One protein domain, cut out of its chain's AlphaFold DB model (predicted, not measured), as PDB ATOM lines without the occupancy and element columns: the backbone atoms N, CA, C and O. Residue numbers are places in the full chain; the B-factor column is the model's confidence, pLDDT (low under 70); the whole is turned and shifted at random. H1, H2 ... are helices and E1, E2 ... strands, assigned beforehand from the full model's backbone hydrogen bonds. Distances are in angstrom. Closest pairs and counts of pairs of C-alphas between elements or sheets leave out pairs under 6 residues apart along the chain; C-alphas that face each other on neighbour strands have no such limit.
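Overview. This is residues 8 to 121 of the 129 residues of an uncharacterized protein of Endobacter medicaginis (UniProt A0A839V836). A five-stranded, strongly twisted sheet curls round one long helix, H1, which packs along its hollow face; no named helix covers the other face. The printed part has 114 residues, with one named helix and five named strands in the order E1 E2 E3 E4 H1 E5. The sheet is mixed, ordered E1 E2 E3 E4 E5, and the class is mixed, helices and strands. The whole is compact, with a radius of gyration of the C-alphas of 13.7 A and spans of 38 by 34 by 23 A.

Along the chain. E1, residues 12 to 21, begins at C-alpha 12 (-14.555, 1.020, 34.223), is 25.2 A long and bends by 66 degrees at residue 18. E2 is residues 27 to 35, 24.7 A; E3 residues 38 to 47, 28.2 A; E4 residues 55 to 65, 28.5 A. H1, residues 82 to 100, is 26.7 A long. E5, residues 114 to 120, 15.6 A, ends at C-alpha 120 (-9.089, 19.475, 38.922).

Arrangement. E1 to E4 form a meander, each strand the antiparallel neighbour and hairpin partner of the one before. Pairs within hydrogen-bond range include N 17 and O 30 at 2.9 A, N 33 and O 40 at 2.8 A, and N 45 and O 59 at 2.9 A. E4 and E5 are parallel at 39 degrees, with N 58 and O 118 at 3.0 A; E4, H1 and E5 make a strand-helix-strand unit, two parallel neighbours with a helix between, its crossover right-handed. H1 is on the sheet, making two layers, a helix on one face of a sheet. Its closest C-alphas to edge strand E1 are Leu 91 and Ile 14, 6.4 A; to edge strand E5, His 93 and Val 119, 6.3 A. E1 and E5 are apart. In H1 every O i to N i+4 pair is within hydrogen-bond range.

Size, cuts and confidence. The C-alphas farthest apart, of Pro 36 and Asp 52, are 41.6 A apart. The printed part has no cut. The links E4 to H1 and H1 to E5 are long, with 16 and 13 residues. Residues 22 to 23 of the model have pLDDT under 70.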
ATOM      1  N   HIS A   8     -20.318   3.857  30.811       94.56
ATOM      2  CA  HIS A   8     -19.384   2.743  30.640       94.56
ATOM      3  C   HIS A   8     -18.231   3.143  29.719       94.56
ATOM      4  O   HIS A   8     -18.453   3.545  28.580       94.56
ATOM      5  N   PHE A   9     -17.002   2.963  30.200       92.62
ATOM      6  CA  PHE A   9     -15.763   3.255  29.482       92.62
ATOM      7  C   PHE A   9     -14.807   2.059  29.552       92.62
ATOM      8  O   PHE A   9     -15.061   1.067  30.239       92.62
ATOM      9  N   LYS A  10     -13.671   2.138  28.849       91.25
ATOM     10  CA  LYS A  10     -12.657   1.068  28.871       91.25
ATOM     11  C   LYS A  10     -11.990   0.925  30.249       91.25
ATOM     12  O   LYS A  10     -11.514  -0.153  30.590       91.25
ATOM     13  N   GLU A  11     -11.947   1.997  31.038       91.62
ATOM     14  CA  GLU A  11     -11.330   2.046  32.366       91.62
ATOM     15  C   GLU A  11     -12.225   1.474  33.478       91.62
ATOM     16  O   GLU A  11     -11.707   1.113  34.540       91.62
ATOM     17  N   GLY A  12     -13.537   1.387  33.240       93.44
ATOM     18  CA  GLY A  12     -14.555   1.020  34.223       93.44
ATOM     19  C   GLY A  12     -15.887   1.707  33.929       93.44
ATOM     20  O   GLY A  12     -16.133   2.165  32.812       93.44
ATOM     21  N   ARG A  13     -16.752   1.810  34.939       96.50
ATOM     22  CA  ARG A  13     -17.975   2.618  34.841       96.50
ATOM     23  C   ARG A  13     -18.052   3.639  35.959       96.50
ATOM     24  O   ARG A  13     -17.535   3.420  37.052       96.50
ATOM     25  N   ILE A  14     -18.699   4.753  35.660       97.69
ATOM     26  CA  ILE A  14     -18.829   5.898  36.554       97.69
ATOM     27  C   ILE A  14     -20.227   6.501  36.415       97.69
ATOM     28  O   ILE A  14     -20.826   6.443  35.343       97.69
ATOM     29  N   ARG A  15     -20.759   7.077  37.489       95.88
ATOM     30  CA  ARG A  15     -21.989   7.875  37.454       95.88
ATOM     31  C   ARG A  15     -21.918   9.040  38.420       95.88
ATOM     32  O   ARG A  15     -21.195   8.977  39.410       95.88
ATOM     33  N   PHE A  16     -22.751  10.049  38.195       93.50
ATOM     34  CA  PHE A  16     -23.152  10.930  39.285       93.50
ATOM     35  C   PHE A  16     -24.056  10.157  40.251       93.50
ATOM     36  O   PHE A  16     -24.959   9.445  39.818       93.50
ATOM     37  N   SER A  17     -23.833  10.312  41.553       90.06
ATOM     38  CA  SER A  17     -24.651   9.696  42.611       90.06
ATOM     39  C   SER A  17     -25.538  10.708  43.345       90.06
ATOM     40  O   SER A  17     -26.285  10.339  44.249       90.06
ATOM     41  N   GLY A  18     -25.525  11.970  42.902       84.31
ATOM     42  CA  GLY A  18     -26.394  13.031  43.407       84.31
ATOM     43  C   GLY A  18     -25.875  13.673  44.691       84.31
ATOM     44  O   GLY A  18     -24.687  13.605  44.993       84.31
ATOM     45  N   ALA A  19     -26.767  14.342  45.424       82.81
ATOM     46  CA  ALA A  19     -26.417  14.981  46.685       82.81
ATOM     47  C   ALA A  19     -26.443  13.959  47.832       82.81
ATOM     48  O   ALA A  19     -27.491  13.394  48.148       82.81
ATOM     49  N   THR A  20     -25.303  13.751  48.484       80.38
ATOM     50  CA  THR A  20     -25.133  12.849  49.629       80.38
ATOM     51  C   THR A  20     -24.737  13.653  50.859       80.38
ATOM     52  O   THR A  20     -23.917  14.560  50.761       80.38
ATOM     53  N   ARG A  21     -25.299  13.333  52.029       77.19
ATOM     54  CA  ARG A  21     -24.825  13.912  53.293       77.19
ATOM     55  C   ARG A  21     -23.620  13.117  53.778       77.19
ATOM     56  O   ARG A  21     -23.778  11.940  54.083       77.19
ATOM     57  N   GLY A  22     -22.453  13.755  53.805       68.12
ATOM     58  CA  GLY A  22     -21.233  13.136  54.321       68.12
ATOM     59  C   GLY A  22     -21.144  13.186  55.845       68.12
ATOM     60  O   GLY A  22     -22.112  13.527  56.530       68.12
ATOM     61  N   ILE A  23     -19.956  12.883  56.372       67.38
ATOM     62  CA  ILE A  23     -19.697  12.721  57.813       67.38
ATOM     63  C   ILE A  23     -20.023  13.969  58.648       67.38
ATOM     64  O   ILE A  23     -20.462  13.873  59.794       67.38
ATOM     65  N   ASP A  24     -19.854  15.152  58.068       73.75
ATOM     66  CA  ASP A  24     -20.153  16.441  58.695       73.75
ATOM     67  C   ASP A  24     -21.610  16.887  58.481       73.75
ATOM     68  O   ASP A  24     -21.985  18.002  58.836       73.75
ATOM     69  N   GLN A  25     -22.438  16.006  57.909       72.19
ATOM     70  CA  GLN A  25     -23.823  16.241  57.501       72.19
ATOM     71  C   GLN A  25     -24.000  17.328  56.432       72.19
ATOM     72  O   GLN A  25     -25.139  17.674  56.091       72.19
ATOM     73  N   THR A  26     -22.906  17.819  55.847       71.88
ATOM     74  CA  THR A  26     -22.958  18.725  54.703       71.88
ATOM     75  C   THR A  26     -23.401  17.946  53.466       71.88
ATOM     76  O   THR A  26     -23.009  16.798  53.247       71.88
ATOM     77  N   GLY A  27     -24.266  18.559  52.655       74.44
ATOM     78  CA  GLY A  27     -24.661  18.011  51.359       74.44
ATOM     79  C   GLY A  27     -23.532  18.162  50.343       74.44
ATOM     80  O   GLY A  27     -23.129  19.281  50.028       74.44
ATOM     81  N   TYR A  28     -23.058  17.041  49.813       82.44
ATOM     82  CA  TYR A  28     -22.023  16.958  48.794       82.44
ATOM     83  C   TYR A  28     -22.599  16.449  47.489       82.44
ATOM     84  O   TYR A  28     -23.296  15.440  47.483       82.44
ATOM     85  N   ASP A  29     -22.262  17.093  46.377       91.75
ATOM     86  CA  ASP A  29     -22.443  16.471  45.072       91.75
ATOM     87  C   ASP A  29     -21.419  15.344  44.923       91.75
ATOM     88  O   ASP A  29     -20.218  15.554  45.113       91.75
ATOM     89  N   THR A  30     -21.888  14.140  44.607       93.88
ATOM     90  CA  THR A  30     -21.050  12.941  44.582       93.88
ATOM     91  C   THR A  30     -21.059  12.234  43.236       93.88
ATOM     92  O   THR A  30     -21.952  12.407  42.395       93.88
ATOM     93  N   PHE A  31     -20.033  11.414  43.041       95.75
ATOM     94  CA  PHE A  31     -19.950  10.432  41.970       95.75
ATOM     95  C   PHE A  31     -19.551   9.074  42.535       95.75
ATOM     96  O   PHE A  31     -18.925   8.987  43.593       95.75
ATOM     97  N   GLU A  32     -19.875   8.024  41.793       96.94
ATOM     98  CA  GLU A  32     -19.530   6.648  42.123       96.94
ATOM     99  C   GLU A  32     -18.751   6.030  40.964       96.94
ATOM    100  O   GLU A  32     -19.119   6.200  39.798       96.94
ATOM    101  N   VAL A  33     -17.681   5.308  41.288       97.19
ATOM    102  CA  VAL A  33     -16.846   4.569  40.341       97.19
ATOM    103  C   VAL A  33     -16.905   3.088  40.684       97.19
ATOM    104  O   VAL A  33     -16.739   2.715  41.842       97.19
ATOM    105  N   ASP A  34     -17.086   2.245  39.669       96.88
ATOM    106  CA  ASP A  34     -16.959   0.793  39.781       96.88
ATOM    107  C   ASP A  34     -15.639   0.343  39.138       96.88
ATOM    108  O   ASP A  34     -15.464   0.417  37.914       96.88
ATOM    109  N   LEU A  35     -14.697  -0.075  39.985       92.00
ATOM    110  CA  LEU A  35     -13.379  -0.587  39.621       92.00
ATOM    111  C   LEU A  35     -13.298  -2.092  39.928       92.00
ATOM    112  O   LEU A  35     -14.057  -2.600  40.749       92.00
ATOM    113  N   PRO A  36     -12.317  -2.826  39.366       88.88
ATOM    114  CA  PRO A  36     -12.123  -4.237  39.709       88.88
ATOM    115  C   PRO A  36     -11.891  -4.506  41.206       88.88
ATOM    116  O   PRO A  36     -12.166  -5.606  41.675       88.88
ATOM    117  N   SER A  37     -11.357  -3.528  41.943       90.56
ATOM    118  CA  SER A  37     -11.093  -3.598  43.387       90.56
ATOM    119  C   SER A  37     -12.317  -3.305  44.256       90.56
ATOM    120  O   SER A  37     -12.305  -3.645  45.438       90.56
ATOM    121  N   GLY A  38     -13.376  -2.722  43.691       93.81
ATOM    122  CA  GLY A  38     -14.586  -2.369  44.419       93.81
ATOM    123  C   GLY A  38     -15.274  -1.127  43.867       93.81
ATOM    124  O   GLY A  38     -14.866  -0.548  42.855       93.81
ATOM    125  N   ARG A  39     -16.330  -0.713  44.570       95.50
ATOM    126  CA  ARG A  39     -17.042   0.535  44.299       95.50
ATOM    127  C   ARG A  39     -16.650   1.595  45.301       95.50
ATOM    128  O   ARG A  39     -16.568   1.316  46.496       95.50
ATOM    129  N   TYR A  40     -16.434   2.795  44.788       95.75
ATOM    130  CA  TYR A  40     -15.938   3.912  45.571       95.75
ATOM    131  C   TYR A  40     -16.681   5.187  45.211       95.75
ATOM    132  O   TYR A  40     -16.987   5.445  44.045       95.75
ATOM    133  N   LEU A  41     -16.924   5.997  46.228       95.31
ATOM    134  CA  LEU A  41     -17.570   7.290  46.140       95.31
ATOM    135  C   LEU A  41     -16.525   8.400  46.204       95.31
ATOM    136  O   LEU A  41     -15.493   8.296  46.882       95.31
ATOM    137  N   GLY A  42     -16.822   9.489  45.507       94.56
ATOM    138  CA  GLY A  42     -16.064  10.723  45.588       94.56
ATOM    139  C   GLY A  42     -16.952  11.949  45.670       94.56
ATOM    140  O   GLY A  42     -18.118  11.939  45.279       94.56
ATOM    141  N   GLN A  43     -16.358  13.015  46.184       94.38
ATOM    142  CA  GLN A  43     -16.951  14.331  46.325       94.38
ATOM    143  C   GLN A  43     -16.521  15.228  45.168       94.38
ATOM    144  O   GLN A  43     -15.329  15.358  44.868       94.38
ATOM    145  N   LEU A  44     -17.494  15.925  44.592       94.81
ATOM    146  CA  LEU A  44     -17.301  16.977  43.609       94.81
ATOM    147  C   LEU A  44     -17.562  18.349  44.217       94.81
ATOM    148  O   LEU A  44     -18.373  18.522  45.125       94.81
ATOM    149  N   GLN A  45     -16.887  19.350  43.668       93.88
ATOM    150  CA  GLN A  45     -17.132  20.746  43.983       93.88
ATOM    151  C   GLN A  45     -16.877  21.609  42.750       93.88
ATOM    152  O   GLN A  45     -15.931  21.372  42.002       93.88
ATOM    153  N   ARG A  46     -17.687  22.648  42.545       93.69
ATOM    154  CA  ARG A  46     -17.367  23.674  41.549       93.69
ATOM    155  C   ARG A  46     -16.212  24.530  42.053       93.69
ATOM    156  O   ARG A  46     -16.265  25.059  43.163       93.69
ATOM    157  N   GLN A  47     -15.200  24.700  41.218       93.75
ATOM    158  CA  GLN A  47     -14.098  25.621  41.442       93.75
ATOM    159  C   GLN A  47     -14.218  26.783  40.457       93.75
ATOM    160  O   GLN A  47     -14.029  26.603  39.256       93.75
ATOM    161  N   TYR A  48     -14.507  27.973  40.970       92.50
ATOM    162  CA  TYR A  48     -14.610  29.191  40.170       92.50
ATOM    163  C   TYR A  48     -13.222  29.841  40.059       92.50
ATOM    164  O   TYR A  48     -12.652  30.197  41.093       92.50
ATOM    165  N   PRO A  49     -12.632  29.939  38.852       86.06
ATOM    166  CA  PRO A  49     -11.348  30.612  38.660       86.06
ATOM    167  C   PRO A  49     -11.462  32.141  38.744       86.06
ATOM    168  O   PRO A  49     -10.458  32.798  38.996       86.06
ATOM    169  N   ASP A  50     -12.664  32.685  38.545       85.44
ATOM    170  CA  ASP A  50     -12.961  34.116  38.560       85.44
ATOM    171  C   ASP A  50     -13.894  34.463  39.745       85.44
ATOM    172  O   ASP A  50     -14.835  33.698  40.014       85.44
ATOM    173  N   PRO A  51     -13.655  35.572  40.476       75.75
ATOM    174  CA  PRO A  51     -14.543  36.061  41.534       75.75
ATOM    175  C   PRO A  51     -15.987  36.355  41.097       75.75
ATOM    176  O   PRO A  51     -16.869  36.254  41.954       75.75
ATOM    177  N   ASP A  52     -16.243  36.648  39.820       74.62
ATOM    178  CA  ASP A  52     -17.583  36.962  39.297       74.62
ATOM    179  C   ASP A  52     -18.451  35.700  39.074       74.62
ATOM    180  O   ASP A  52     -19.665  35.787  38.920       74.62
ATOM    181  N   ARG A  53     -17.859  34.496  39.195       79.56
ATOM    182  CA  ARG A  53     -18.523  33.168  39.256       79.56
ATOM    183  C   ARG A  53     -19.374  32.752  38.049       79.56
ATOM    184  O   ARG A  53     -20.178  31.826  38.172       79.56
ATOM    185  N   ASP A  54     -19.150  33.330  36.877       83.56
ATOM    186  CA  ASP A  54     -19.921  32.972  35.678       83.56
ATOM    187  C   ASP A  54     -19.543  31.609  35.081       83.56
ATOM    188  O   ASP A  54     -20.362  30.956  34.433       83.56
ATOM    189  N   ALA A  55     -18.310  31.150  35.315       91.81
ATOM    190  CA  ALA A  55     -17.787  29.899  34.778       91.81
ATOM    191  C   ALA A  55     -17.045  29.086  35.840       91.81
ATOM    192  O   ALA A  55     -16.428  29.644  36.749       91.81
ATOM    193  N   PHE A  56     -17.072  27.758  35.722       94.44
ATOM    194  CA  PHE A  56     -16.469  26.869  36.713       94.44
ATOM    195  C   PHE A  56     -15.665  25.724  36.095       94.44
ATOM    196  O   PHE A  56     -15.966  25.207  35.019       94.44
ATOM    197  N   ASN A  57     -14.657  25.288  36.846       95.31
ATOM    198  CA  ASN A  57     -14.021  23.984  36.718       95.31
ATOM    199  C   ASN A  57     -14.683  23.005  37.695       95.31
ATOM    200  O   ASN A  57     -15.254  23.414  38.708       95.31
ATOM    201  N   LEU A  58     -14.559  21.711  37.433       96.31
ATOM    202  CA  LEU A  58     -15.023  20.673  38.348       96.31
ATOM    203  C   LEU A  58     -13.839  20.172  39.175       96.31
ATOM    204  O   LEU A  58     -12.835  19.771  38.606       96.31
ATOM    205  N   ALA A  59     -13.925  20.180  40.497       96.56
ATOM    206  CA  ALA A  59     -12.875  19.673  41.372       96.56
ATOM    207  C   ALA A  59     -13.317  18.383  42.064       96.56
ATOM    208  O   ALA A  59     -14.421  18.325  42.604       96.56
ATOM    209  N   VAL A  60     -12.440  17.380  42.099       96.31
ATOM    210  CA  VAL A  60     -12.593  16.202  42.962       96.31
ATOM    211  C   VAL A  60     -11.935  16.518  44.299       96.31
ATOM    212  O   VAL A  60     -10.727  16.717  44.353       96.31
ATOM    213  N   ARG A  61     -12.719  16.631  45.372       93.56
ATOM    214  CA  ARG A  61     -12.211  17.075  46.687       93.56
ATOM    215  C   ARG A  61     -11.767  15.925  47.577       93.56
ATOM    216  O   ARG A  61     -10.811  16.081  48.325       93.56
ATOM    217  N   ALA A  62     -12.462  14.801  47.477       93.44
ATOM    218  CA  ALA A  62     -12.178  13.580  48.210       93.44
ATOM    219  C   ALA A  62     -12.650  12.382  47.380       93.44
ATOM    220  O   ALA A  62     -13.659  12.480  46.676       93.44
ATOM    221  N   PHE A  63     -11.954  11.256  47.466       95.06
ATOM    222  CA  PHE A  63     -12.318  10.022  46.780       95.06
ATOM    223  C   PHE A  63     -11.825   8.793  47.542       95.06
ATOM    224  O   PHE A  63     -10.753   8.814  48.145       95.06
ATOM    225  N   GLY A  64     -12.604   7.713  47.463       94.31
ATOM    226  CA  GLY A  64     -12.258   6.405  48.021       94.31
ATOM    227  C   GLY A  64     -13.200   5.926  49.124       94.31
ATOM    228  O   GLY A  64     -12.952   4.867  49.693       94.31
ATOM    229  N   ALA A  65     -14.266   6.666  49.434       92.19
ATOM    230  CA  ALA A  65     -15.251   6.243  50.427       92.19
ATOM    231  C   ALA A  65     -16.028   5.015  49.925       92.19
ATOM    232  O   ALA A  65     -16.441   4.974  48.767       92.19
ATOM    233  N   VAL A  66     -16.219   4.013  50.783       90.81
ATOM    234  CA  VAL A  66     -17.024   2.817  50.462       90.81
ATOM    235  C   VAL A  66     -18.482   3.018  50.884       90.81
ATOM    236  O   VAL A  66     -19.387   2.533  50.209       90.81
ATOM    237  N   ASP A  67     -18.709   3.774  51.962       87.38
ATOM    238  CA  ASP A  67     -20.032   4.182  52.430       87.38
ATOM    239  C   ASP A  67     -20.294   5.663  52.103       87.38
ATOM    240  O   ASP A  67     -19.402   6.513  52.142       87.38
ATOM    241  N   ALA A  68     -21.550   5.977  51.797       84.31
ATOM    242  CA  ALA A  68     -22.044   7.331  51.604       84.31
ATOM    243  C   ALA A  68     -21.831   8.222  52.841       84.31
ATOM    244  O   ALA A  68     -21.559   9.415  52.688       84.31
ATOM    245  N   ALA A  69     -21.914   7.650  54.046       83.38
ATOM    246  CA  ALA A  69     -21.697   8.363  55.304       83.38
ATOM    247  C   ALA A  69     -20.252   8.869  55.472       83.38
ATOM    248  O   ALA A  69     -20.028   9.851  56.178       83.38
ATOM    249  N   ASP A  70     -19.289   8.248  54.788       83.44
ATOM    250  CA  ASP A  70     -17.864   8.582  54.888       83.44
ATOM    251  C   ASP A  70     -17.407   9.604  53.833       83.44
ATOM    252  O   ASP A  70     -16.253  10.041  53.827       83.44
ATOM    253  N   VAL A  71     -18.297  10.008  52.921       82.62
ATOM    254  CA  VAL A  71     -17.961  10.954  51.853       82.62
ATOM    255  C   VAL A  71     -17.510  12.300  52.430       82.62
ATOM    256  O   VAL A  71     -18.083  12.821  53.387       82.62
ATOM    257  N   GLY A  72     -16.478  12.876  51.808       76.62
ATOM    258  CA  GLY A  72     -15.853  14.136  52.221       76.62
ATOM    259  C   GLY A  72     -14.728  13.957  53.242       76.62
ATOM    260  O   GLY A  72     -13.940  14.879  53.446       76.62
ATOM    261  N   GLY A  73     -14.596  12.767  53.839       78.19
ATOM    262  CA  GLY A  73     -13.488  12.402  54.716       78.19
ATOM    263  C   GLY A  73     -12.477  11.484  54.030       78.19
ATOM    264  O   GLY A  73     -12.844  10.516  53.371       78.19
ATOM    265  N   LEU A  74     -11.182  11.745  54.232       79.12
ATOM    266  CA  LEU A  74     -10.120  10.825  53.802       79.12
ATOM    267  C   LEU A  74      -9.827   9.738  54.839       79.12
ATOM    268  O   LEU A  74      -9.311   8.692  54.481       79.12
ATOM    269  N   ALA A  75     -10.183   9.936  56.112       77.75
ATOM    270  CA  ALA A  75      -9.821   9.011  57.191       77.75
ATOM    271  C   ALA A  75     -10.327   7.570  56.972       77.75
ATOM    272  O   ALA A  75      -9.649   6.622  57.361       77.75
ATOM    273  N   ALA A  76     -11.487   7.413  56.329       76.25
ATOM    274  CA  ALA A  76     -12.081   6.122  55.979       76.25
ATOM    275  C   ALA A  76     -11.929   5.768  54.485       76.25
ATOM    276  O   ALA A  76     -12.474   4.766  54.024       76.25
ATOM    277  N   ALA A  77     -11.203   6.579  53.707       87.25
ATOM    278  CA  ALA A  77     -11.036   6.344  52.280       87.25
ATOM    279  C   ALA A  77     -10.128   5.135  52.019       87.25
ATOM    280  O   ALA A  77      -9.082   4.960  52.648       87.25
ATOM    281  N   ALA A  78     -10.496   4.315  51.040       88.75
ATOM    282  CA  ALA A  78      -9.677   3.199  50.600       88.75
ATOM    283  C   ALA A  78      -8.330   3.680  50.033       88.75
ATOM    284  O   ALA A  78      -8.262   4.646  49.270       88.75
ATOM    285  N   THR A  79      -7.255   2.966  50.366       91.88
ATOM    286  CA  THR A  79      -5.946   3.162  49.732       91.88
ATOM    287  C   THR A  79      -5.930   2.440  48.391       91.88
ATOM    288  O   THR A  79      -5.927   1.209  48.343       91.88
ATOM    289  N   LEU A  80      -5.912   3.205  47.304       91.00
ATOM    290  CA  LEU A  80      -5.925   2.678  45.941       91.00
ATOM    291  C   LEU A  80      -4.532   2.715  45.322       91.00
ATOM    292  O   LEU A  80      -3.678   3.522  45.690       91.00
ATOM    293  N   ARG A  81      -4.287   1.835  44.348       93.69
ATOM    294  CA  ARG A  81      -3.016   1.842  43.615       93.69
ATOM    295  C   ARG A  81      -2.947   3.064  42.691       93.69
ATOM    296  O   ARG A  81      -3.980   3.462  42.153       93.69
ATOM    297  N   PRO A  82      -1.748   3.583  42.370       94.00
ATOM    298  CA  PRO A  82      -1.600   4.696  41.425       94.00
ATOM    299  C   PRO A  82      -2.320   4.467  40.087       94.00
ATOM    300  O   PRO A  82      -3.033   5.336  39.600       94.00
ATOM    301  N   SER A  83      -2.254   3.243  39.553       94.31
ATOM    302  CA  SER A  83      -2.954   2.869  38.316       94.31
ATOM    303  C   SER A  83      -4.482   2.943  38.415       94.31
ATOM    304  O   SER A  83      -5.160   3.061  37.400       94.31
ATOM    305  N   GLU A  84      -5.047   2.791  39.614       94.81
ATOM    306  CA  GLU A  84      -6.486   2.934  39.854       94.81
ATOM    307  C   GLU A  84      -6.869   4.406  39.958       94.81
ATOM    308  O   GLU A  84      -7.875   4.809  39.381       94.81
ATOM    309  N   LEU A  85      -6.029   5.224  40.593       95.62
ATOM    310  CA  LEU A  85      -6.209   6.675  40.635       95.62
ATOM    311  C   LEU A  85      -6.155   7.293  39.229       95.62
ATOM    312  O   LEU A  85      -6.977   8.148  38.907       95.62
ATOM    313  N   ASP A  86      -5.270   6.808  38.354       95.81
ATOM    314  CA  ASP A  86      -5.222   7.245  36.953       95.81
ATOM    315  C   ASP A  86      -6.484   6.855  36.170       95.81
ATOM    316  O   ASP A  86      -6.999   7.650  35.381       95.81
ATOM    317  N   ARG A  87      -7.044   5.663  36.428       96.31
ATOM    318  CA  ARG A  87      -8.343   5.262  35.858       96.31
ATOM    319  C   ARG A  87      -9.466   6.166  36.341       96.31
ATOM    320  O   ARG A  87     -10.297   6.574  35.541       96.31
ATOM    321  N   VAL A  88      -9.486   6.498  37.629       97.00
ATOM    322  CA  VAL A  88     -10.497   7.392  38.207       97.00
ATOM    323  C   VAL A  88     -10.403   8.777  37.579       97.00
ATOM    324  O   VAL A  88     -11.429   9.323  37.183       97.00
ATOM    325  N   ARG A  89      -9.190   9.316  37.391       97.44
ATOM    326  CA  ARG A  89      -8.988  10.584  36.671       97.44
ATOM    327  C   ARG A  89      -9.599  10.537  35.273       97.44
ATOM    328  O   ARG A  89     -10.389  11.415  34.930       97.44
ATOM    329  N   ALA A  90      -9.283   9.501  34.496       97.38
ATOM    330  CA  ALA A  90      -9.834   9.315  33.155       97.38
ATOM    331  C   ALA A  90     -11.370   9.215  33.170       97.38
ATOM    332  O   ALA A  90     -12.038   9.920  32.417       97.38
ATOM    333  N   LEU A  91     -11.937   8.410  34.072       97.75
ATOM    334  CA  LEU A  91     -13.385   8.230  34.203       97.75
ATOM    335  C   LEU A  91     -14.108   9.533  34.563       97.75
ATOM    336  O   LEU A  91     -15.121   9.848  33.945       97.75
ATOM    337  N   VAL A  92     -13.594  10.315  35.516       97.38
ATOM    338  CA  VAL A  92     -14.205  11.603  35.892       97.38
ATOM    339  C   VAL A  92     -14.100  12.610  34.745       97.38
ATOM    340  O   VAL A  92     -15.062  13.333  34.489       97.38
ATOM    341  N   HIS A  93     -12.980  12.637  34.013       97.06
ATOM    342  CA  HIS A  93     -12.857  13.459  32.808       97.06
ATOM    343  C   HIS A  93     -13.892  13.077  31.747       97.06
ATOM    344  O   HIS A  93     -14.575  13.959  31.230       97.06
ATOM    345  N   HIS A  94     -14.042  11.783  31.457       95.75
ATOM    346  CA  HIS A  94     -15.029  11.298  30.498       95.75
ATOM    347  C   HIS A  94     -16.459  11.627  30.928       95.75
ATOM    348  O   HIS A  94     -17.226  12.154  30.126       95.75
ATOM    349  N   LEU A  95     -16.800  11.399  32.199       95.38
ATOM    350  CA  LEU A  95     -18.115  11.736  32.740       95.38
ATOM    351  C   LEU A  95     -18.411  13.237  32.615       95.38
ATOM    352  O   LEU A  95     -19.492  13.619  32.168       95.38
ATOM    353  N   ALA A  96     -17.463  14.092  33.007       94.81
ATOM    354  CA  ALA A  96     -17.638  15.540  32.962       94.81
ATOM    355  C   ALA A  96     -17.784  16.061  31.524       94.81
ATOM    356  O   ALA A  96     -18.597  16.950  31.278       94.81
ATOM    357  N   ASP A  97     -17.030  15.499  30.578       93.94
ATOM    358  CA  ASP A  97     -17.099  15.844  29.156       93.94
ATOM    359  C   ASP A  97     -18.416  15.374  28.512       93.94
ATOM    360  O   ASP A  97     -19.105  16.172  27.874       93.94
ATOM    361  N   GLU A  98     -18.833  14.122  28.734       92.94
ATOM    362  CA  GLU A  98     -20.114  13.615  28.225       92.94
ATOM    363  C   GLU A  98     -21.302  14.413  28.772       92.94
ATOM    364  O   GLU A  98     -22.157  14.863  28.006       92.94
ATOM    365  N   VAL A  99     -21.343  14.644  30.087       91.19
ATOM    366  CA  VAL A  99     -22.446  15.372  30.724       91.19
ATOM    367  C   VAL A  99     -22.391  16.870  30.429       91.19
ATOM    368  O   VAL A  99     -23.437  17.499  30.261       91.19
ATOM    369  N   GLY A 100     -21.199  17.448  30.280       89.69
ATOM    370  CA  GLY A 100     -21.016  18.844  29.879       89.69
ATOM    371  C   GLY A 100     -21.592  19.163  28.495       89.69
ATOM    372  O   GLY A 100     -22.012  20.295  28.253       89.69
ATOM    373  N   ARG A 101     -21.688  18.167  27.601       89.69
ATOM    374  CA  ARG A 101     -22.278  18.305  26.254       89.69
ATOM    375  C   ARG A 101     -23.803  18.212  26.226       89.69
ATOM    376  O   ARG A 101     -24.410  18.554  25.214       89.69
ATOM    377  N   LEU A 102     -24.435  17.756  27.306       89.62
ATOM    378  CA  LEU A 102     -25.893  17.674  27.376       89.62
ATOM    379  C   LEU A 102     -26.518  19.079  27.437       89.62
ATOM    380  O   LEU A 102     -25.878  20.011  27.933       89.62
ATOM    381  N   PRO A 103     -27.782  19.251  27.002       90.56
ATOM    382  CA  PRO A 103     -28.557  20.447  27.323       90.56
ATOM    383  C   PRO A 103     -28.590  20.678  28.835       90.56
ATOM    384  O   PRO A 103     -28.707  19.720  29.597       90.56
ATOM    385  N   GLU A 104     -28.525  21.933  29.279       89.44
ATOM    386  CA  GLU A 104     -28.382  22.270  30.704       89.44
ATOM    387  C   GLU A 104     -29.468  21.652  31.601       89.44
ATOM    388  O   GLU A 104     -29.159  21.125  32.669       89.44
ATOM    389  N   ALA A 105     -30.720  21.606  31.133       89.25
ATOM    390  CA  ALA A 105     -31.837  20.978  31.847       89.25
ATOM    391  C   ALA A 105     -31.612  19.481  32.158       89.25
ATOM    392  O   ALA A 105     -32.152  18.953  33.132       89.25
ATOM    393  N   ASN A 106     -30.773  18.810  31.365       89.12
ATOM    394  CA  ASN A 106     -30.444  17.395  31.511       89.12
ATOM    395  C   ASN A 106     -29.166  17.165  32.326       89.12
ATOM    396  O   ASN A 106     -28.797  16.020  32.569       89.12
ATOM    397  N   ARG A 107     -28.485  18.223  32.778       90.94
ATOM    398  CA  ARG A 107     -27.272  18.099  33.590       90.94
ATOM    399  C   ARG A 107     -27.616  17.896  35.074       90.94
ATOM    400  O   ARG A 107     -28.644  18.393  35.564       90.94
ATOM    401  N   PRO A 108     -26.795  17.146  35.832       90.31
ATOM    402  CA  PRO A 108     -26.822  17.165  37.290       90.31
ATOM    403  C   PRO A 108     -26.593  18.586  37.798       90.31
ATOM    404  O   PRO A 108     -25.950  19.382  37.113       90.31
ATOM    405  N   PHE A 109     -27.086  18.900  39.000       88.88
ATOM    406  CA  PHE A 109     -27.010  20.260  39.535       88.88
ATOM    407  C   PHE A 109     -25.574  20.785  39.521       88.88
ATOM    408  O   PHE A 109     -25.346  21.834  38.939       88.88
ATOM    409  N   ILE A 110     -24.586  20.019  40.000       91.75
ATOM    410  CA  ILE A 110     -23.161  20.400  39.970       91.75
ATOM    411  C   ILE A 110     -22.636  20.813  38.582       91.75
ATOM    412  O   ILE A 110     -21.724  21.630  38.506       91.75
ATOM    413  N   MET A 111     -23.247  20.331  37.496       93.19
ATOM    414  CA  MET A 111     -22.860  20.613  36.108       93.19
ATOM    415  C   MET A 111     -23.716  21.697  35.418       93.19
ATOM    416  O   MET A 111     -23.515  21.966  34.232       93.19
ATOM    417  N   GLN A 112     -24.677  22.314  36.114       91.06
ATOM    418  CA  GLN A 112     -25.429  23.472  35.600       91.06
ATOM    419  C   GLN A 112     -24.556  24.739  35.576       91.06
ATOM    420  O   GLN A 112     -23.729  24.937  36.468       91.06
ATOM    421  N   GLY A 113     -24.743  25.598  34.572       89.88
ATOM    422  CA  GLY A 113     -23.884  26.749  34.272       89.88
ATOM    423  C   GLY A 113     -22.779  26.480  33.235       89.88
ATOM    424  O   GLY A 113     -22.758  25.449  32.550       89.88
ATOM    425  N   LEU A 114     -21.843  27.432  33.116       91.50
ATOM    426  CA  LEU A 114     -20.746  27.390  32.144       91.50
ATOM    427  C   LEU A 114     -19.558  26.568  32.670       91.50
ATOM    428  O   LEU A 114     -18.657  27.077  33.340       91.50
ATOM    429  N   PHE A 115     -19.553  25.275  32.348       93.25
ATOM    430  CA  PHE A 115     -18.419  24.391  32.608       93.25
ATOM    431  C   PHE A 115     -17.273  24.666  31.623       93.25
ATOM    432  O   PHE A 115     -17.453  24.579  30.410       93.25
ATOM    433  N   LEU A 116     -16.074  24.935  32.141       93.00
ATOM    434  CA  LEU A 116     -14.882  25.274  31.351       93.00
ATOM    435  C   LEU A 116     -14.152  24.060  30.753       93.00
ATOM    436  O   LEU A 116     -13.093  24.212  30.146       93.00
ATOM    437  N   GLY A 117     -14.668  22.844  30.950       92.44
ATOM    438  CA  GLY A 117     -14.054  21.618  30.424       92.44
ATOM    439  C   GLY A 117     -12.876  21.085  31.246       92.44
ATOM    440  O   GLY A 117     -12.292  20.064  30.890       92.44
ATOM    441  N   LYS A 118     -12.513  21.739  32.356       95.12
ATOM    442  CA  LYS A 118     -11.392  21.322  33.206       95.12
ATOM    443  C   LYS A 118     -11.881  20.598  34.456       95.12
ATOM    444  O   LYS A 118     -12.673  21.142  35.228       95.12
ATOM    445  N   VAL A 119     -11.332  19.405  34.681       97.31
ATOM    446  CA  VAL A 119     -11.418  18.697  35.963       97.31
ATOM    447  C   VAL A 119     -10.112  18.900  36.733       97.31
ATOM    448  O   VAL A 119      -9.029  18.827  36.152       97.31
ATOM    449  N   VAL A 120     -10.210  19.198  38.024       96.75
ATOM    450  CA  VAL A 120      -9.089  19.475  38.922       96.75
ATOM    451  C   VAL A 120      -9.032  18.408  40.005       96.75
ATOM    452  O   VAL A 120     -10.040  18.087  40.631       96.75
ATOM    453  N   PHE A 121      -7.830  17.894  40.243       96.56
ATOM    454  CA  PHE A 121      -7.515  16.928  41.292       96.56
ATOM    455  C   PHE A 121      -6.477  17.584  42.216       96.56
ATOM    456  O   PHE A 121      -5.292  17.553  41.885       96.56
TER     457      PHE A 121